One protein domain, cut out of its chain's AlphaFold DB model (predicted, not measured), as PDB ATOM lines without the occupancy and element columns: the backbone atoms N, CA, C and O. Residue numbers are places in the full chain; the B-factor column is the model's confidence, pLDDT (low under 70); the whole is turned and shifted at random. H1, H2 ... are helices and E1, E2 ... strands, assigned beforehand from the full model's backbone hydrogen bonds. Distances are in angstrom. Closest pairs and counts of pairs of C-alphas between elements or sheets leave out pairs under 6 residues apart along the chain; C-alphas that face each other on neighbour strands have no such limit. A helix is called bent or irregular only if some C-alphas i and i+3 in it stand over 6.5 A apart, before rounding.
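Overview. This is residues 9 to 158 of the 168 residues of the protein "Hypothetical protein" of Rotaria sp. Silwood1 (UniProt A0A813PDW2). An elongated body has two parts placed end to end: at one end a two-stranded ribbon, E1 and E2, with H4 packed over one face and H3 crossing H4; at the other a loose cluster of the helices H5 to H9. H1 lies near E1, toward the ribbon's other face, and the short H2 sits where the two parts meet, touching H7. The printed part has 150 residues with nine named helices and two named strands, in the order H1, H2, H3, E1, H4, E2, H5, H6, H7, H8, H9; the class is mostly helix, and the sheet E1, E2 is parallel. It is compact, with a radius of gyration of the C-alphas of 16.2 A, and spans 49 by 31 by 24 A.

Arrangement. H1, residues 9 to 21, touches no helix, but it and E1, residues 65 to 70, are near each other, with 5 pairs of C-alphas within 10 A. H2, residues 38 to 41, and H7, residues 132 to 136, touch, the closest C-alphas being those of Phe 40 and Ser 132, 5.2 A apart. H3, residues 44 to 57, touches H4, residues 73 to 84, at a steep tilt of 66 degrees, the same way; their closest C-alphas, of Val 48 and Ile 76, are 5.4 A apart. E1, H4 and E2, residues 88 to 94, form a strand-helix-strand unit, two parallel neighbour strands with a helix between them in the chain, and its crossover is right-handed. N 67 and O 90 are 2.8 A apart and N 69 and O 92 are 2.9 A apart, within hydrogen-bond range. The closest C-alphas of H4 and E2, of Ser 74 and Thr 93, are 5.4 A apart. H6, residues 125 to 128, and H7 touch only at the corner, and only just, with 3 pairs of C-alphas within 8 A; the closest, of Gln 128 and Ala 134, are 5.2 A apart. H5, residues 112 to 121, is close to H7 but not clearly touching, at 7.3 A between the C-alphas of Ile 118 and Ala 134. H9, residues 153 to 156, is close but not clearly touching to H8, residues 143 to 149, at 5.5 A between the C-alphas of Ile 147 and Pro 154, and to H4, at 6.3 A between those of Gly 79 and Ile 156. Every O i to N i+4 pair is within hydrogen-bond range in H3, H4, H5 and H8; H1 has 7 of 9, H7 has 0 of 1 but 2 of 2 O i to N i+3 pairs, and H2, H6 and H9 are too short for an i+4 pair.

Along the chain. H1 begins at C-alpha 9 (112.112, 141.569, 175.478), is 19.3 A long and irregular, with C-alphas 10 and 13 7.4 A apart. H3 is 19.9 A long, E1 16.6 A, H4 15.8 A, E2 16.8 A and H5 14.2 A. H9 ends at C-alpha 156 (93.492, 161.673, 175.250).

Size, cuts and confidence. The two C-alphas farthest apart, of Gly 24 and Tyr 141, are 49.5 A apart. The printed part has no cut; the long links are H1 to H2 and E2 to H5. Mean pLDDT of the printed part is 95.7, and no printed residue is under 70.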
ATOM      1  N   ALA A   9     111.828 142.958 175.120       97.75
ATOM      2  CA  ALA A   9     112.112 141.569 175.478       97.75
ATOM      3  C   ALA A   9     111.116 141.002 176.506       97.75
ATOM      4  O   ALA A   9     110.820 139.809 176.468       97.75
ATOM      5  N   GLY A  10     110.530 141.848 177.362       97.00
ATOM      6  CA  GLY A  10     109.471 141.460 178.300       97.00
ATOM      7  C   GLY A  10     108.188 140.971 177.617       97.00
ATOM      8  O   GLY A  10     107.377 140.298 178.241       97.00
ATOM      9  N   MET A  11     108.016 141.250 176.321       97.81
ATOM     10  CA  MET A  11     106.879 140.778 175.521       97.81
ATOM     11  C   MET A  11     107.169 139.462 174.784       97.81
ATOM     12  O   MET A  11     106.305 138.968 174.059       97.81
ATOM     13  N   LYS A  12     108.378 138.894 174.921       97.25
ATOM     14  CA  LYS A  12     108.832 137.740 174.126       97.25
ATOM     15  C   LYS A  12     107.960 136.503 174.320       97.25
ATOM     16  O   LYS A  12     107.685 135.818 173.341       97.25
ATOM     17  N   GLU A  13     107.532 136.227 175.549       97.88
ATOM     18  CA  GLU A  13     106.691 135.067 175.858       97.88
ATOM     19  C   GLU A  13     105.319 135.177 175.184       97.88
ATOM     20  O   GLU A  13     104.943 134.297 174.412       97.88
ATOM     21  N   LEU A  14     104.638 136.315 175.358       97.69
ATOM     22  CA  LEU A  14     103.367 136.593 174.687       97.69
ATOM     23  C   LEU A  14     103.503 136.528 173.158       97.69
ATOM     24  O   LEU A  14     102.688 135.899 172.487       97.69
ATOM     25  N   ALA A  15     104.550 137.140 172.597       98.00
ATOM     26  CA  ALA A  15     104.826 137.057 171.165       98.00
ATOM     27  C   ALA A  15     105.084 135.608 170.713       98.00
ATOM     28  O   ALA A  15     104.716 135.238 169.602       98.00
ATOM     29  N   GLY A  16     105.701 134.783 171.563       98.31
ATOM     30  CA  GLY A  16     105.889 133.352 171.335       98.31
ATOM     31  C   GLY A  16     104.560 132.614 171.205       98.31
ATOM     32  O   GLY A  16     104.343 131.949 170.198       98.31
ATOM     33  N   TRP A  17     103.646 132.801 172.160       98.25
ATOM     34  CA  TRP A  17     102.313 132.190 172.109       98.25
ATOM     35  C   TRP A  17     101.536 132.600 170.856       98.25
ATOM     36  O   TRP A  17     100.981 131.740 170.177       98.25
ATOM     37  N   ILE A  18     101.566 133.886 170.489       98.25
ATOM     38  CA  ILE A  18     100.895 134.374 169.274       98.25
ATOM     39  C   ILE A  18     101.497 133.721 168.021       98.25
ATOM     40  O   ILE A  18     100.746 133.269 167.162       98.25
ATOM     41  N   ARG A  19     102.830 133.604 167.917       97.94
ATOM     42  CA  ARG A  19     103.470 132.916 166.777       97.94
ATOM     43  C   ARG A  19     103.090 131.440 166.696       97.94
ATOM     44  O   ARG A  19     102.912 130.931 165.594       97.94
ATOM     45  N   THR A  20     102.965 130.759 167.835       98.38
ATOM     46  CA  THR A  20     102.523 129.359 167.877       98.38
ATOM     47  C   THR A  20     101.072 129.215 167.422       98.38
ATOM     48  O   THR A  20     100.766 128.297 166.667       98.38
ATOM     49  N   SER A  21     100.185 130.117 167.846       98.38
ATOM     50  CA  SER A  21      98.772 130.097 167.448       98.38
ATOM     51  C   SER A  21      98.545 130.521 165.995       98.38
ATOM     52  O   SER A  21      97.599 130.047 165.371       98.38
ATOM     53  N   PHE A  22      99.405 131.385 165.448       97.81
ATOM     54  CA  PHE A  22      99.289 131.927 164.092       97.81
ATOM     55  C   PHE A  22     100.624 131.806 163.337       97.81
ATOM     56  O   PHE A  22     101.378 132.779 163.245       97.81
ATOM     57  N   PRO A  23     100.956 130.623 162.788       97.50
ATOM     58  CA  PRO A  23     102.202 130.429 162.054       97.50
ATOM     59  C   PRO A  23     102.359 131.423 160.894       97.50
ATOM     60  O   PRO A  23     101.434 131.633 160.115       97.50
ATOM     61  N   GLY A  24     103.543 132.031 160.777       96.94
ATOM     62  CA  GLY A  24     103.854 133.015 159.732       96.94
ATOM     63  C   GLY A  24     103.431 134.457 160.042       96.94
ATOM     64  O   GLY A  24     103.732 135.347 159.249       96.94
ATOM     65  N   ILE A  25     102.787 134.720 161.186       98.06
ATOM     66  CA  ILE A  25     102.433 136.085 161.588       98.06
ATOM     67  C   ILE A  25     103.682 136.953 161.821       98.06
ATOM     68  O   ILE A  25     104.625 136.560 162.518       98.06
ATOM     69  N   TYR A  26     103.667 138.167 161.271       98.38
ATOM     70  CA  TYR A  26     104.656 139.194 161.583       98.38
ATOM     71  C   TYR A  26     104.357 139.807 162.958       98.38
ATOM     72  O   TYR A  26     103.239 140.248 163.219       98.38
ATOM     73  N   ILE A  27     105.351 139.831 163.853       98.12
ATOM     74  CA  ILE A  27     105.222 140.449 165.181       98.12
ATOM     75  C   ILE A  27     106.463 141.271 165.480       98.12
ATOM     76  O   ILE A  27     107.566 140.721 165.552       98.12
ATOM     77  N   ILE A  28     106.234 142.544 165.796       97.81
ATOM     78  CA  ILE A  28     107.225 143.458 166.348       97.81
ATOM     79  C   ILE A  28     106.862 143.834 167.790       97.81
ATOM     80  O   ILE A  28     105.775 144.331 168.090       97.81
ATOM     81  N   SER A  29     107.796 143.590 168.709       97.88
ATOM     82  CA  SER A  29     107.748 144.162 170.056       97.88
ATOM     83  C   SER A  29     108.495 145.488 170.028       97.88
ATOM     84  O   SER A  29     109.718 145.496 169.955       97.88
ATOM     85  N   VAL A  30     107.757 146.596 170.060       97.69
ATOM     86  CA  VAL A  30     108.333 147.948 169.995       97.69
ATOM     87  C   VAL A  30     109.137 148.265 171.260       97.69
ATOM     88  O   VAL A  30     108.634 148.076 172.371       97.69
ATOM     89  N   GLU A  31     110.363 148.754 171.064       97.81
ATOM     90  CA  GLU A  31     111.250 149.309 172.091       97.81
ATOM     91  C   GLU A  31     111.333 150.828 171.910       97.81
ATOM     92  O   GLU A  31     111.452 151.305 170.784       97.81
ATOM     93  N   ILE A  32     111.245 151.584 173.004       97.44
ATOM     94  CA  ILE A  32     111.193 153.054 172.978       97.44
ATOM     95  C   ILE A  32     112.283 153.584 173.900       97.44
ATOM     96  O   ILE A  32     112.237 153.344 175.114       97.44
ATOM     97  N   GLY A  33     113.225 154.330 173.321       95.19
ATOM     98  CA  GLY A  33     114.389 154.845 174.031       95.19
ATOM     99  C   GLY A  33     115.235 153.721 174.644       95.19
ATOM    100  O   GLY A  33     115.393 152.650 174.064       95.19
ATOM    101  N   ASN A  34     115.734 153.949 175.855       96.38
ATOM    102  CA  ASN A  34     116.564 153.031 176.640       96.38
ATOM    103  C   ASN A  34     115.740 151.986 177.425       96.38
ATOM    104  O   ASN A  34     116.106 151.560 178.524       96.38
ATOM    105  N   GLY A  35     114.587 151.592 176.884       94.75
ATOM    106  CA  GLY A  35     113.692 150.576 177.427       94.75
ATOM    107  C   GLY A  35     113.271 150.793 178.870       94.75
ATOM    108  O   GLY A  35     112.419 151.640 179.144       94.75
ATOM    109  N   LYS A  36     113.828 150.010 179.801       94.94
ATOM    110  CA  LYS A  36     113.405 150.016 181.208       94.94
ATOM    111  C   LYS A  36     113.520 151.404 181.830       94.94
ATOM    112  O   LYS A  36     112.589 151.830 182.510       94.94
ATOM    113  N   GLU A  37     114.626 152.095 181.589       95.25
ATOM    114  CA  GLU A  37     114.882 153.420 182.150       95.25
ATOM    115  C   GLU A  37     113.898 154.456 181.593       95.25
ATOM    116  O   GLU A  37     113.138 155.065 182.349       95.25
ATOM    117  N   ASP A  38     113.797 154.555 180.269       96.94
ATOM    118  CA  ASP A  38     112.909 155.517 179.611       96.94
ATOM    119  C   ASP A  38     111.428 155.174 179.783       96.94
ATOM    120  O   ASP A  38     110.565 156.037 179.629       96.94
ATOM    121  N   SER A  39     111.074 153.935 180.137       96.38
ATOM    122  CA  SER A  39     109.693 153.617 180.530       96.38
ATOM    123  C   SER A  39     109.264 154.394 181.780       96.38
ATOM    124  O   SER A  39     108.075 154.633 181.995       96.38
ATOM    125  N   PHE A  40     110.230 154.841 182.587       95.19
ATOM    126  CA  PHE A  40     110.013 155.681 183.755       95.19
ATOM    127  C   PHE A  40     110.377 157.156 183.508       95.19
ATOM    128  O   PHE A  40     109.607 158.030 183.903       95.19
ATOM    129  N   LEU A  41     111.505 157.428 182.841       95.81
ATOM    130  CA  LEU A  41     112.106 158.767 182.714       95.81
ATOM    131  C   LEU A  41     111.801 159.504 181.398       95.81
ATOM    132  O   LEU A  41     112.319 160.595 181.163       95.81
ATOM    133  N   LEU A  42     110.960 158.932 180.532       97.12
ATOM    134  CA  LEU A  42     110.494 159.595 179.316       97.12
ATOM    135  C   LEU A  42     108.984 159.857 179.421       97.12
ATOM    136  O   LEU A  42     108.214 158.906 179.609       97.12
ATOM    137  N   PRO A  43     108.520 161.117 179.294       97.50
ATOM    138  CA  PRO A  43     107.100 161.430 179.380       97.50
ATOM    139  C   PRO A  43     106.315 160.739 178.258       97.50
ATOM    140  O   PRO A  43     106.810 160.528 177.146       97.50
ATOM    141  N   ILE A  44     105.063 160.389 178.546       98.00
ATOM    142  CA  ILE A  44     104.243 159.525 177.693       98.00
ATOM    143  C   ILE A  44     103.991 160.146 176.316       98.00
ATOM    144  O   ILE A  44     103.995 159.411 175.335       98.00
ATOM    145  N   HIS A  45     103.839 161.470 176.205       95.56
ATOM    146  CA  HIS A  45     103.635 162.116 174.901       95.56
ATOM    147  C   HIS A  45     104.796 161.845 173.925       95.56
ATOM    148  O   HIS A  45     104.541 161.428 172.799       95.56
ATOM    149  N   LYS A  46     106.055 161.940 174.386       97.25
ATOM    150  CA  LYS A  46     107.240 161.598 173.578       97.25
ATOM    151  C   LYS A  46     107.289 160.113 173.233       97.25
ATOM    152  O   LYS A  46     107.701 159.745 172.140       97.25
ATOM    153  N   ARG A  47     106.852 159.245 174.154       97.75
ATOM    154  CA  ARG A  47     106.755 157.800 173.884       97.75
ATOM    155  C   ARG A  47     105.714 157.507 172.805       97.75
ATOM    156  O   ARG A  47     105.946 156.634 171.982       97.75
ATOM    157  N   VAL A  48     104.591 158.225 172.789       98.06
ATOM    158  CA  VAL A  48     103.591 158.097 171.720       98.06
ATOM    159  C   VAL A  48     104.171 158.542 170.380       98.06
ATOM    160  O   VAL A  48     104.061 157.788 169.422       98.06
ATOM    161  N   GLU A  49     104.844 159.693 170.322       96.88
ATOM    162  CA  GLU A  49     105.512 160.179 169.102       96.88
ATOM    163  C   GLU A  49     106.502 159.139 168.550       96.88
ATOM    164  O   GLU A  49     106.359 158.687 167.416       96.88
ATOM    165  N   GLN A  50     107.421 158.653 169.391       98.12
ATOM    166  CA  GLN A  50     108.400 157.636 168.991       98.12
ATOM    167  C   GLN A  50     107.748 156.312 168.580       98.12
ATOM    168  O   GLN A  50     108.195 155.664 167.635       98.12
ATOM    169  N   PHE A  51     106.685 155.890 169.272       98.06
ATOM    170  CA  PHE A  51     105.929 154.702 168.885       98.06
ATOM    171  C   PHE A  51     105.331 154.865 167.483       98.06
ATOM    172  O   PHE A  51     105.416 153.941 166.674       98.06
ATOM    173  N   CYS A  52     104.755 156.030 167.186       97.31
ATOM    174  CA  CYS A  52     104.187 156.320 165.876       97.31
ATOM    175  C   CYS A  52     105.246 156.331 164.775       97.31
ATOM    176  O   CYS A  52     105.010 155.748 163.719       97.31
ATOM    177  N   ASP A  53     106.418 156.917 165.026       97.31
ATOM    178  CA  ASP A  53     107.531 156.919 164.069       97.31
ATOM    179  C   ASP A  53     107.993 155.495 163.742       97.31
ATOM    180  O   ASP A  53     108.106 155.127 162.570       97.31
ATOM    181  N   ILE A  54     108.184 154.658 164.771       97.38
ATOM    182  CA  ILE A  54     108.581 153.254 164.602       97.38
ATOM    183  C   ILE A  54     107.536 152.502 163.773       97.38
ATOM    184  O   ILE A  54     107.887 151.858 162.786       97.38
ATOM    185  N   VAL A  55     106.256 152.609 164.135       97.19
ATOM    186  CA  VAL A  55     105.173 151.893 163.449       97.19
ATOM    187  C   VAL A  55     105.010 152.353 161.998       97.19
ATOM    188  O   VAL A  55     104.861 151.515 161.115       97.19
ATOM    189  N   ASN A  56     105.079 153.658 161.728       96.12
ATOM    190  CA  ASN A  56     104.957 154.195 160.369       96.12
ATOM    191  C   ASN A  56     106.152 153.832 159.474       96.12
ATOM    192  O   ASN A  56     106.006 153.748 158.252       96.12
ATOM    193  N   SER A  57     107.329 153.613 160.067       97.12
ATOM    194  CA  SER A  57     108.529 153.190 159.336       97.12
ATOM    195  C   SER A  57     108.518 151.710 158.926       97.12
ATOM    196  O   SER A  57     109.260 151.325 158.023       97.12
ATOM    197  N   ASP A  58     107.668 150.884 159.542       97.94
ATOM    198  CA  ASP A  58     107.606 149.446 159.284       97.94
ATOM    199  C   ASP A  58     106.654 149.113 158.127       97.94
ATOM    200  O   ASP A  58     105.430 149.254 158.208       97.94
ATOM    201  N   GLU A  59     107.219 148.626 157.024       97.81
ATOM    202  CA  GLU A  59     106.458 148.327 155.811       97.81
ATOM    203  C   GLU A  59     105.431 147.204 155.999       97.81
ATOM    204  O   GLU A  59     104.392 147.216 155.333       97.81
ATOM    205  N   HIS A  60     105.666 146.280 156.938       98.00
ATOM    206  CA  HIS A  60     104.746 145.176 157.226       98.00
ATOM    207  C   HIS A  60     103.449 145.656 157.891       98.00
ATOM    208  O   HIS A  60     102.455 144.932 157.884       98.00
ATOM    209  N   LEU A  61     103.441 146.867 158.459       97.56
ATOM    210  CA  LEU A  61     102.302 147.427 159.191       97.56
ATOM    211  C   LEU A  61     101.433 148.360 158.332       97.56
ATOM    212  O   LEU A  61     100.336 148.738 158.745       97.56
ATOM    213  N   ARG A  62     101.859 148.706 157.107       95.62
ATOM    214  CA  ARG A  62     101.148 149.669 156.237       95.62
ATOM    215  C   ARG A  62      99.750 149.216 155.821       95.62
ATOM    216  O   ARG A  62      98.872 150.049 155.626       95.62
ATOM    217  N   GLN A  63      99.542 147.908 155.678       95.69
ATOM    218  CA  GLN A  63      98.244 147.328 155.306       95.69
ATOM    219  C   GLN A  63      97.335 147.069 156.511       95.69
ATOM    220  O   GLN A  63      96.294 146.437 156.373       95.69
ATOM    221  N   GLY A  64      97.719 147.555 157.686       97.00
ATOM    222  CA  GLY A  64      96.964 147.432 158.915       97.00
ATOM    223  C   GLY A  64      97.379 146.258 159.791       97.00
ATOM    224  O   GLY A  64      97.973 145.281 159.340       97.00
ATOM    225  N   PHE A  65      97.112 146.394 161.087       98.00
ATOM    226  CA  PHE A  65      97.661 145.508 162.111       98.00
ATOM    227  C   PHE A  65      96.830 145.516 163.397       98.00
ATOM    228  O   PHE A  65      96.020 146.406 163.645       98.00
ATOM    229  N   ASN A  66      97.048 144.511 164.244       98.38
ATOM    230  CA  ASN A  66      96.530 144.497 165.611       98.38
ATOM    231  C   ASN A  66      97.570 145.085 166.568       98.38
ATOM    232  O   ASN A  66      98.771 144.883 166.389       98.38
ATOM    233  N   MET A  67      97.115 145.749 167.628       97.81
ATOM    234  CA  MET A  67      97.979 146.272 168.681       97.81
ATOM    235  C   MET A  67      97.713 145.608 170.017       97.81
ATOM    236  O   MET A  67      96.568 145.403 170.412       97.81
ATOM    237  N   VAL A  68      98.797 145.339 170.747       98.50
ATOM    238  CA  VAL A  68      98.738 144.862 172.128       98.50
ATOM    239  C   VAL A  68      99.514 145.805 173.041       98.50
ATOM    240  O   VAL A  68     100.721 146.007 172.857       98.50
ATOM    241  N   GLY A  69      98.834 146.373 174.035       98.38
ATOM    242  CA  GLY A  69      99.425 147.232 175.065       98.38
ATOM    243  C   GLY A  69      99.305 146.615 176.456       98.38
ATOM    244  O   GLY A  69      98.198 146.364 176.927       98.38
ATOM    245  N   TYR A  70     100.426 146.393 177.138       98.12
ATOM    246  CA  TYR A  70     100.439 145.872 178.510       98.12
ATOM    247  C   TYR A  70     100.712 146.980 179.531       98.12
ATOM    248  O   TYR A  70     101.672 147.736 179.369       98.12
ATOM    249  N   SER A  71      99.924 147.056 180.610       97.06
ATOM    250  CA  SER A  71     100.115 148.024 181.702       97.06
ATOM    251  C   SER A  71     100.210 149.465 181.167       97.06
ATOM    252  O   SER A  71      99.329 149.890 180.421       97.06
ATOM    253  N   GLN A  72     101.272 150.220 181.469       97.50
ATOM    254  CA  GLN A  72     101.518 151.556 180.901       97.50
ATOM    255  C   GLN A  72     101.505 151.571 179.359       97.50
ATOM    256  O   GLN A  72     101.081 152.549 178.748       97.50
ATOM    257  N   GLY A  73     101.880 150.465 178.713       98.31
ATOM    258  CA  GLY A  73     101.814 150.324 177.264       98.31
ATOM    259  C   GLY A  73     100.408 150.498 176.692       98.31
ATOM    260  O   GLY A  73     100.300 150.878 175.535       98.31
ATOM    261  N   SER A  74      99.348 150.277 177.484       98.31
ATOM    262  CA  SER A  74      97.944 150.472 177.072       98.31
ATOM    263  C   SER A  74      97.625 151.915 176.675       98.31
ATOM    264  O   SER A  74      97.014 152.147 175.635       98.31
ATOM    265  N   ILE A  75      98.072 152.891 177.466       98.12
ATOM    266  CA  ILE A  75      97.818 154.309 177.198       98.12
ATOM    267  C   ILE A  75      98.748 154.862 176.116       98.12
ATOM    268  O   ILE A  75      98.361 155.795 175.423       98.12
ATOM    269  N   ILE A  76      99.924 154.252 175.914       98.44
ATOM    270  CA  ILE A  76     100.811 154.579 174.788       98.44
ATOM    271  C   ILE A  76     100.146 154.165 173.473       98.44
ATOM    272  O   ILE A  76      99.985 154.996 172.587       98.44
ATOM    273  N   VAL A  77      99.706 152.906 173.349       98.12
ATOM    274  CA  VAL A  77      99.077 152.443 172.098       98.12
ATOM    275  C   VAL A  77      97.732 153.117 171.850       98.12
ATOM    276  O   VAL A  77      97.433 153.424 170.704       98.12
ATOM    277  N   ARG A  78      96.943 153.414 172.895       97.38
ATOM    278  CA  ARG A  78      95.713 154.200 172.737       97.38
ATOM    279  C   ARG A  78      96.018 155.619 172.258       97.38
ATOM    280  O   ARG A  78      95.443 156.050 171.270       97.38
ATOM    281  N   GLY A  79      96.962 156.304 172.904       96.88
ATOM    282  CA  GLY A  79      97.381 157.637 172.477       96.88
ATOM    283  C   GLY A  79      97.914 157.650 171.043       96.88
ATOM    284  O   GLY A  79      97.683 158.613 170.325       96.88
ATOM    285  N   ALA A  80      98.578 156.582 170.595       97.06
ATOM    286  CA  ALA A  80      99.038 156.455 169.215       97.06
ATOM    287  C   ALA A  80      97.889 156.301 168.206       97.06
ATOM    288  O   ALA A  80      97.952 156.908 167.139       97.06
ATOM    289  N   ILE A  81      96.840 155.534 168.533       94.19
ATOM    290  CA  ILE A  81      95.629 155.452 167.689       94.19
ATOM    291  C   ILE A  81      95.046 156.844 167.507       94.19
ATOM    292  O   ILE A  81      94.883 157.294 166.375       94.19
ATOM    293  N   GLU A  82      94.827 157.530 168.627       92.31
ATOM    294  CA  GLU A  82      94.189 158.838 168.628       92.31
ATOM    295  C   GLU A  82      95.047 159.868 167.891       92.31
ATOM    296  O   GLU A  82      94.531 160.633 167.092       92.31
ATOM    297  N   ARG A  83      96.369 159.881 168.088       92.44
ATOM    298  CA  ARG A  83      97.233 160.967 167.587       92.44
ATOM    299  C   ARG A  83      97.809 160.749 166.192       92.44
ATOM    300  O   ARG A  83      98.156 161.729 165.540       92.44
ATOM    301  N   CYS A  84      97.949 159.503 165.738       90.62
ATOM    302  CA  CYS A  84      98.801 159.182 164.587       90.62
ATOM    303  C   CYS A  84      98.062 158.556 163.400       90.62
ATOM    304  O   CYS A  84      98.712 158.206 162.418       90.62
ATOM    305  N   SER A  85      96.727 158.438 163.449       88.06
ATOM    306  CA  SER A  85      95.908 157.906 162.341       88.06
ATOM    307  C   SER A  85      96.415 156.554 161.802       88.06
ATOM    308  O   SER A  85      96.563 156.363 160.595       88.06
ATOM    309  N   LEU A  86      96.713 155.616 162.704       94.12
ATOM    310  CA  LEU A  86      97.276 154.309 162.356       94.12
ATOM    311  C   LEU A  86      96.192 153.337 161.835       94.12
ATOM    312  O   LEU A  86      95.085 153.332 162.377       94.12
ATOM    313  N   PRO A  87      96.485 152.464 160.846       95.69
ATOM    314  CA  PRO A  87      95.530 151.492 160.293       95.69
ATOM    315  C   PRO A  87      95.310 150.284 161.229       95.69
ATOM    316  O   PRO A  87      95.668 149.148 160.932       95.69
ATOM    317  N   VAL A  88      94.748 150.517 162.410       97.12
ATOM    318  CA  VAL A  88      94.641 149.497 163.463       97.12
ATOM    319  C   VAL A  88      93.326 148.735 163.340       97.12
ATOM    320  O   VAL A  88      92.256 149.332 163.354       97.12
ATOM    321  N   TYR A  89      93.403 147.406 163.276       97.50
ATOM    322  CA  TYR A  89      92.231 146.529 163.245       97.50
ATOM    323  C   TYR A  89      91.632 146.318 164.631       97.50
ATOM    324  O   TYR A  89      90.443 146.535 164.840       97.50
ATOM    325  N   ASN A  90      92.459 145.888 165.583       97.94
ATOM    326  CA  ASN A  90      92.045 145.657 166.960       97.94
ATOM    327  C   ASN A  90      93.089 146.211 167.921       97.94
ATOM    328  O   ASN A  90      94.289 145.974 167.756       97.94
ATOM    329  N   LEU A  91      92.616 146.879 168.970       97.62
ATOM    330  CA  LEU A  91      93.414 147.211 170.140       97.62
ATOM    331  C   LEU A  91      93.072 146.248 171.279       97.62
ATOM    332  O   LEU A  91      91.942 146.209 171.757       97.62
ATOM    333  N   ILE A  92      94.075 145.516 171.753       98.31
ATOM    334  CA  ILE A  92      93.984 144.651 172.927       98.31
ATOM    335  C   ILE A  92      94.847 145.256 174.027       98.31
ATOM    336  O   ILE A  92      96.037 145.516 173.836       98.31
ATOM    337  N   THR A  93      94.275 145.446 175.212       98.00
ATOM    338  CA  THR A  93      95.038 145.921 176.369       98.00
ATOM    339  C   THR A  93      94.966 144.966 177.531       98.00
ATOM    340  O   THR A  93      93.885 144.560 177.949       98.00
ATOM    341  N   LEU A  94      96.134 144.659 178.081       97.75
ATOM    342  CA  LEU A  94      96.314 143.732 179.184       97.75
ATOM    343  C   LEU A  94      96.656 144.545 180.437       97.75
ATOM    344  O   LEU A  94      97.691 145.215 180.473       97.75
ATOM    345  N   SER A  95      95.773 144.524 181.439       95.75
ATOM    346  CA  SER A  95      95.895 145.330 182.669       95.75
ATOM    347  C   SER A  95      96.079 146.831 182.390       95.75
ATOM    348  O   SER A  95      96.991 147.468 182.919       95.75
ATOM    349  N   GLY A  96      95.256 147.379 181.490       96.44
ATOM    350  CA  GLY A  96      95.359 148.767 181.040       96.44
ATOM    351  C   GLY A  96      94.967 149.803 182.099       96.44
ATOM    352  O   GLY A  96      94.190 149.520 183.005       96.44
ATOM    353  N   ILE A  97      95.496 151.022 181.959       96.31
ATOM    354  CA  ILE A  97      95.350 152.126 182.929       96.31
ATOM    355  C   ILE A  97      94.651 153.349 182.317       96.31
ATOM    356  O   ILE A  97      95.112 154.482 182.432       96.31
ATOM    357  N   TYR A  98      93.525 153.132 181.636       96.69
ATOM    358  CA  TYR A  98      92.818 154.174 180.873       96.69
ATOM    359  C   TYR A  98      92.342 155.378 181.696       96.69
ATOM    360  O   TYR A  98      92.221 156.473 181.160       96.69
ATOM    361  N   GLN A  99      92.089 155.184 182.990       96.75
ATOM    362  CA  GLN A  99      91.691 156.240 183.926       96.75
ATOM    363  C   GLN A  99      92.850 156.674 184.835       96.75
ATOM    364  O   GLN A  99      92.644 157.354 185.834       96.75
ATOM    365  N   GLY A 100      94.083 156.315 184.476       96.56
ATOM    366  CA  GLY A 100      95.268 156.676 185.235       96.56
ATOM    367  C   GLY A 100      95.427 155.866 186.513       96.56
ATOM    368  O   GLY A 100      94.819 154.809 186.689       96.56
ATOM    369  N   VAL A 101      96.302 156.355 187.387       95.75
ATOM    370  CA  VAL A 101      96.588 155.756 188.694       95.75
ATOM    371  C   VAL A 101      96.596 156.829 189.776       95.75
ATOM    372  O   VAL A 101      96.892 157.991 189.499       95.75
ATOM    373  N   PHE A 102      96.332 156.413 191.012       94.38
ATOM    374  CA  PHE A 102      96.471 157.247 192.207       94.38
ATOM    375  C   PHE A 102      97.400 156.597 193.245       94.38
ATOM    376  O   PHE A 102      97.177 156.624 194.452       94.38
ATOM    377  N   SER A 103      98.433 155.916 192.757       89.06
ATOM    378  CA  SER A 103      99.524 155.394 193.573       89.06
ATOM    379  C   SER A 103     100.752 155.177 192.698       89.06
ATOM    380  O   SER A 103     100.643 154.877 191.505       89.06
ATOM    381  N   VAL A 104     101.942 155.357 193.276       84.69
ATOM    382  CA  VAL A 104     103.186 155.063 192.559       84.69
ATOM    383  C   VAL A 104     103.294 153.540 192.423       84.69
ATOM    384  O   VAL A 104     103.273 152.850 193.446       84.69
ATOM    385  N   PRO A 105     103.413 152.986 191.201       81.00
ATOM    386  CA  PRO A 105     103.445 151.541 191.009       81.00
ATOM    387  C   PRO A 105     104.557 150.873 191.824       81.00
ATOM    388  O   PRO A 105     105.734 151.208 191.680       81.00
ATOM    389  N   TYR A 106     104.202 149.873 192.639       81.62
ATOM    390  CA  TYR A 106     105.163 149.164 193.496       81.62
ATOM    391  C   TYR A 106     106.312 148.518 192.699       81.62
ATOM    392  O   TYR A 106     107.446 148.468 193.173       81.62
ATOM    393  N   VAL A 107     106.041 148.112 191.451       81.56
ATOM    394  CA  VAL A 107     107.018 147.540 190.504       81.56
ATOM    395  C   VAL A 107     108.234 148.442 190.242       81.56
ATOM    396  O   VAL A 107     109.277 147.957 189.806       81.56
ATOM    397  N   LEU A 108     108.130 149.744 190.524       84.44
ATOM    398  CA  LEU A 108     109.240 150.685 190.396       84.44
ATOM    399  C   LEU A 108     110.274 150.555 191.525       84.44
ATOM    400  O   LEU A 108     111.384 151.046 191.368       84.44
ATOM    401  N   GLN A 109     109.925 149.917 192.652       86.69
ATOM    402  CA  GLN A 109     110.817 149.688 193.804       86.69
ATOM    403  C   GLN A 109     111.536 150.955 194.315       86.69
ATOM    404  O   GLN A 109     112.630 150.889 194.864       86.69
ATOM    405  N   LEU A 110     110.903 152.120 194.147       87.94
ATOM    406  CA  LEU A 110     111.462 153.411 194.550       87.94
ATOM    407  C   LEU A 110     111.489 153.563 196.084       87.94
ATOM    408  O   LEU A 110     110.561 153.073 196.739       87.94
ATOM    409  N   PRO A 111     112.483 154.279 196.648       91.31
ATOM    410  CA  PRO A 111     112.468 154.697 198.050       91.31
ATOM    411  C   PRO A 111     111.195 155.474 198.400       91.31
ATOM    412  O   PRO A 111     110.606 156.132 197.535       91.31
ATOM    413  N   ALA A 112     110.770 155.403 199.663       90.38
ATOM    414  CA  ALA A 112     109.540 156.050 200.120       90.38
ATOM    415  C   ALA A 112     109.574 157.564 199.873       90.38
ATOM    416  O   ALA A 112     108.625 158.097 199.302       90.38
ATOM    417  N   GLU A 113     110.701 158.226 200.158       91.44
ATOM    418  CA  GLU A 113     110.829 159.673 199.960       91.44
ATOM    419  C   GLU A 113     110.624 160.051 198.490       91.44
ATOM    420  O   GLU A 113     109.989 161.051 198.168       91.44
ATOM    421  N   PHE A 114     111.114 159.221 197.569       89.06
ATOM    422  CA  PHE A 114     110.973 159.479 196.142       89.06
ATOM    423  C   PHE A 114     109.537 159.246 195.649       89.06
ATOM    424  O   PHE A 114     109.041 159.993 194.803       89.06
ATOM    425  N   ARG A 115     108.827 158.256 196.208       90.06
ATOM    426  CA  ARG A 115     107.389 158.062 195.943       90.06
ATOM    427  C   ARG A 115     106.566 159.247 196.442       90.06
ATOM    428  O   ARG A 115     105.657 159.685 195.735       90.06
ATOM    429  N   ASP A 116     106.911 159.785 197.608       90.81
ATOM    430  CA  ASP A 116     106.249 160.953 198.187       90.81
ATOM    431  C   ASP A 116     106.489 162.204 197.337       90.81
ATOM    432  O   ASP A 116     105.553 162.961 197.080       90.81
ATOM    433  N   LEU A 117     107.708 162.389 196.817       91.19
ATOM    434  CA  LEU A 117     108.020 163.480 195.891       91.19
ATOM    435  C   LEU A 117     107.199 163.390 194.597       91.19
ATOM    436  O   LEU A 117     106.613 164.394 194.192       91.19
ATOM    437  N   ILE A 118     107.105 162.209 193.972       89.50
ATOM    438  CA  ILE A 118     106.271 162.021 192.771       89.50
ATOM    439  C   ILE A 118     104.809 162.318 193.094       89.50
ATOM    440  O   ILE A 118     104.161 163.043 192.353       89.50
ATOM    441  N   THR A 119     104.300 161.789 194.206       91.12
ATOM    442  CA  THR A 119     102.906 161.981 194.630       91.12
ATOM    443  C   THR A 119     102.595 163.461 194.858       91.12
ATOM    444  O   THR A 119     101.582 163.965 194.380       91.12
ATOM    445  N   LYS A 120     103.486 164.179 195.549       94.00
ATOM    446  CA  LYS A 120     103.311 165.592 195.905       94.00
ATOM    447  C   LYS A 120     103.425 166.529 194.703       94.00
ATOM    448  O   LYS A 120     102.702 167.520 194.637       94.00
ATOM    449  N   TYR A 121     104.341 166.234 193.785       95.81
ATOM    450  CA  TYR A 121     104.694 167.123 192.679       95.81
ATOM    451  C   TYR A 121     104.267 166.587 191.309       95.81
ATOM    452  O   TYR A 121     104.731 167.095 190.294       95.81
ATOM    453  N   ALA A 122     103.380 165.585 191.256       96.12
ATOM    454  CA  ALA A 122     102.951 164.955 190.007       96.12
ATOM    455  C   ALA A 122     102.498 165.987 188.971       96.12
ATOM    456  O   ALA A 122     102.860 165.874 187.810       96.12
ATOM    457  N   HIS A 123     101.742 167.007 189.379       97.31
ATOM    458  CA  HIS A 123     101.202 168.050 188.498       97.31
ATOM    459  C   HIS A 123     102.139 169.247 188.282       97.31
ATOM    460  O   HIS A 123     101.756 170.201 187.619       97.31
ATOM    461  N   GLU A 124     103.365 169.220 188.804       97.38
ATOM    462  CA  GLU A 124     104.345 170.270 188.522       97.38
ATOM    463  C   GLU A 124     104.990 170.057 187.150       97.38
ATOM    464  O   GLU A 124     105.382 168.943 186.786       97.38
ATOM    465  N   ASN A 125     105.169 171.144 186.397       96.88
ATOM    466  CA  ASN A 125     105.669 171.094 185.023       96.88
ATOM    467  C   ASN A 125     107.013 170.338 184.861       96.88
ATOM    468  O   ASN A 125     107.108 169.516 183.945       96.88
ATOM    469  N   PRO A 126     108.031 170.505 185.736       96.38
ATOM    470  CA  PRO A 126     109.266 169.726 185.630       96.38
ATOM    471  C   PRO A 126     109.041 168.213 185.750       96.38
ATOM    472  O   PRO A 126     109.668 167.438 185.031       96.38
ATOM    473  N   VAL A 127     108.115 167.784 186.614       96.38
ATOM    474  CA  VAL A 127     107.815 166.363 186.843       96.38
ATOM    475  C   VAL A 127     106.993 165.795 185.689       96.38
ATOM    476  O   VAL A 127     107.318 164.721 185.187       96.38
ATOM    477  N   GLN A 128     106.000 166.538 185.192       97.56
ATOM    478  CA  GLN A 128     105.234 166.171 183.995       97.56
ATOM    479  C   GLN A 128     106.111 166.003 182.742       97.56
ATOM    480  O   GLN A 128     105.771 165.226 181.851       97.56
ATOM    481  N   ASN A 129     107.239 166.708 182.654       96.69
ATOM    482  CA  ASN A 129     108.151 166.623 181.511       96.69
ATOM    483  C   ASN A 129     109.266 165.579 181.667       96.69
ATOM    484  O   ASN A 129     109.976 165.318 180.694       96.69
ATOM    485  N   ALA A 130     109.411 164.977 182.850       95.12
ATOM    486  CA  ALA A 130     110.476 164.021 183.154       95.12
ATOM    487  C   ALA A 130     109.959 162.626 183.530       95.12
ATOM    488  O   ALA A 130     110.576 161.633 183.174       95.12
ATOM    489  N   ILE A 131     108.841 162.516 184.248       95.44
ATOM    490  CA  ILE A 131     108.392 161.249 184.836       95.44
ATOM    491  C   ILE A 131     107.135 160.756 184.127       95.44
ATOM    492  O   ILE A 131     106.088 161.402 184.158       95.44
ATOM    493  N   SER A 132     107.202 159.560 183.546       96.31
ATOM    494  CA  SER A 132     106.094 158.975 182.784       96.31
ATOM    495  C   SER A 132     104.826 158.806 183.627       96.31
ATOM    496  O   SER A 132     103.732 159.092 183.150       96.31
ATOM    497  N   VAL A 133     104.964 158.425 184.903       95.75
ATOM    498  CA  VAL A 133     103.839 158.246 185.841       95.75
ATOM    499  C   VAL A 133     103.033 159.531 186.043       95.75
ATOM    500  O   VAL A 133     101.813 159.475 186.176       95.75
ATOM    501  N   ALA A 134     103.683 160.696 186.009       96.50
ATOM    502  CA  ALA A 134     103.020 161.983 186.196       96.50
ATOM    503  C   ALA A 134     101.990 162.270 185.088       96.50
ATOM    504  O   ALA A 134     100.923 162.830 185.344       96.50
ATOM    505  N   ASN A 135     102.258 161.811 183.865       97.81
ATOM    506  CA  ASN A 135     101.399 162.001 182.691       97.81
ATOM    507  C   ASN A 135     100.073 161.222 182.744       97.81
ATOM    508  O   ASN A 135      99.229 161.394 181.867       97.81
ATOM    509  N   TYR A 136      99.869 160.382 183.754       97.31
ATOM    510  CA  TYR A 136      98.602 159.694 184.004       97.31
ATOM    511  C   TYR A 136      98.279 159.593 185.502       97.31
ATOM    512  O   TYR A 136      97.510 158.726 185.924       97.31
ATOM    513  N   TRP A 137      98.857 160.482 186.313       97.38
ATOM    514  CA  TRP A 137      98.532 160.593 187.730       97.38
ATOM    515  C   TRP A 137      97.188 161.301 187.907       97.38
ATOM    516  O   TRP A 137      97.077 162.509 187.674       97.38
ATOM    517  N   ARG A 138      96.170 160.551 188.330       97.19
ATOM    518  CA  ARG A 138      94.804 161.043 188.520       97.19
ATOM    519  C   ARG A 138      94.482 161.077 190.006       97.19
ATOM    520  O   ARG A 138      94.090 160.069 190.578       97.19
ATOM    521  N   ASP A 139      94.642 162.248 190.615       95.56
ATOM    522  CA  ASP A 139      94.241 162.479 192.003       95.56
ATOM    523  C   ASP A 139      92.716 162.682 192.091       95.56
ATOM    524  O   ASP A 139      92.222 163.710 191.615       95.56
ATOM    525  N   PRO A 140      91.951 161.740 192.682       95.00
ATOM    526  CA  PRO A 140      90.500 161.860 192.788       95.00
ATOM    527  C   PRO A 140      90.064 162.995 193.726       95.00
ATOM    528  O   PRO A 140      88.923 163.442 193.636       95.00
ATOM    529  N   TYR A 141      90.951 163.489 194.594       95.38
ATOM    530  CA  TYR A 141      90.692 164.614 195.495       95.38
ATOM    531  C   TYR A 141      91.072 165.968 194.876       95.38
ATOM    532  O   TYR A 141      90.665 167.010 195.383       95.38
ATOM    533  N   GLN A 142      91.819 165.969 193.766       95.25
ATOM    534  CA  GLN A 142      92.259 167.171 193.049       95.25
ATOM    535  C   GLN A 142      91.997 167.054 191.536       95.25
ATOM    536  O   GLN A 142      92.863 167.357 190.714       95.25
ATOM    537  N   LEU A 143      90.786 166.636 191.148       96.44
ATOM    538  CA  LEU A 143      90.440 166.406 189.736       96.44
ATOM    539  C   LEU A 143      90.629 167.640 188.845       96.44
ATOM    540  O   LEU A 143      91.104 167.499 187.723       96.44
ATOM    541  N   ASN A 144      90.326 168.844 189.340       96.69
ATOM    542  CA  ASN A 144      90.543 170.076 188.571       96.69
ATOM    543  C   ASN A 144      92.019 170.250 188.196       96.69
ATOM    544  O   ASN A 144      92.325 170.569 187.052       96.69
ATOM    545  N   ARG A 145      92.920 169.963 189.145       96.44
ATOM    546  CA  ARG A 145      94.368 170.013 188.941       96.44
ATOM    547  C   ARG A 145      94.834 168.937 187.966       96.44
ATOM    548  O   ARG A 145      95.653 169.198 187.095       96.44
ATOM    549  N   PHE A 146      94.271 167.733 188.062       97.12
ATOM    550  CA  PHE A 146      94.514 166.685 187.074       97.12
ATOM    551  C   PHE A 146      94.119 167.134 185.660       97.12
ATOM    552  O   PHE A 146      94.932 167.006 184.751       97.12
ATOM    553  N   ILE A 147      92.919 167.692 185.475       96.94
ATOM    554  CA  ILE A 147      92.420 168.124 184.162       96.94
ATOM    555  C   ILE A 147      93.290 169.243 183.568       96.94
ATOM    556  O   ILE A 147      93.609 169.198 182.373       96.94
ATOM    557  N   SER A 148      93.686 170.230 184.384       96.19
ATOM    558  CA  SER A 148      94.462 171.388 183.925       96.19
ATOM    559  C   SER A 148      95.946 171.079 183.714       96.19
ATOM    560  O   SER A 148      96.504 171.486 182.697       96.19
ATOM    561  N   ASP A 149      96.570 170.328 184.625       97.12
ATOM    562  CA  ASP A 149      98.034 170.278 184.739       97.12
ATOM    563  C   ASP A 149      98.637 168.934 184.299       97.12
ATOM    564  O   ASP A 149      99.838 168.842 184.048       97.12
ATOM    565  N   CYS A 150      97.849 167.858 184.187       97.69
ATOM    566  CA  CYS A 150      98.368 166.588 183.673       97.69
ATOM    567  C   CYS A 150      98.521 166.667 182.148       97.69
ATOM    568  O   CYS A 150      97.549 166.897 181.431       97.69
ATOM    569  N   HIS A 151      99.734 166.462 181.629       96.75
ATOM    570  CA  HIS A 151     100.067 166.779 180.233       96.75
ATOM    571  C   HIS A 151      99.487 165.808 179.194       96.75
ATOM    572  O   HIS A 151      99.441 166.158 178.017       96.75
ATOM    573  N   PHE A 152      99.065 164.604 179.587       97.31
ATOM    574  CA  PHE A 152      98.728 163.548 178.628       97.31
ATOM    575  C   PHE A 152      97.343 162.944 178.841       97.31
ATOM    576  O   PHE A 152      96.511 163.031 177.946       97.31
ATOM    577  N   LEU A 153      97.063 162.338 179.998       97.50
ATOM    578  CA  LEU A 153      95.839 161.549 180.147       97.50
ATOM    579  C   LEU A 153      94.526 162.347 179.967       97.50
ATOM    580  O   LEU A 153      93.661 161.837 179.258       97.50
ATOM    581  N   PRO A 154      94.360 163.573 180.514       96.44
ATOM    582  CA  PRO A 154      93.146 164.361 180.280       96.44
ATOM    583  C   PRO A 154      92.929 164.720 178.811       96.44
ATOM    584  O   PRO A 154      91.793 164.884 178.374       96.44
ATOM    585  N   ASP A 155      94.017 164.866 178.054       94.69
ATOM    586  CA  ASP A 155      93.976 165.225 176.641       94.69
ATOM    587  C   ASP A 155      93.419 164.068 175.804       94.69
ATOM    588  O   ASP A 155      92.379 164.222 175.167       94.69
ATOM    589  N   ILE A 156      94.002 162.875 175.930       94.56
ATOM    590  CA  ILE A 156      93.492 161.673 175.250       94.56
ATOM    591  C   ILE A 156      92.139 161.195 175.812       94.56
ATOM    592  O   ILE A 156      91.458 160.366 175.224       94.56
ATOM    593  N   ASN A 157      91.704 161.693 176.971       95.19
ATOM    594  CA  ASN A 157      90.370 161.417 177.516       95.19
ATOM    595  C   ASN A 157      89.308 162.457 177.125       95.19
ATOM    596  O   ASN A 157      88.159 162.316 177.541       95.19
ATOM    597  N   ASN A 158      89.659 163.499 176.363       93.25
ATOM    598  CA  ASN A 158      88.770 164.629 176.067       93.25
ATOM    599  C   ASN A 158      88.224 165.346 177.327       93.25
ATOM    600  O   ASN A 158      87.142 165.932 177.305       93.25
TER     601      ASN A 158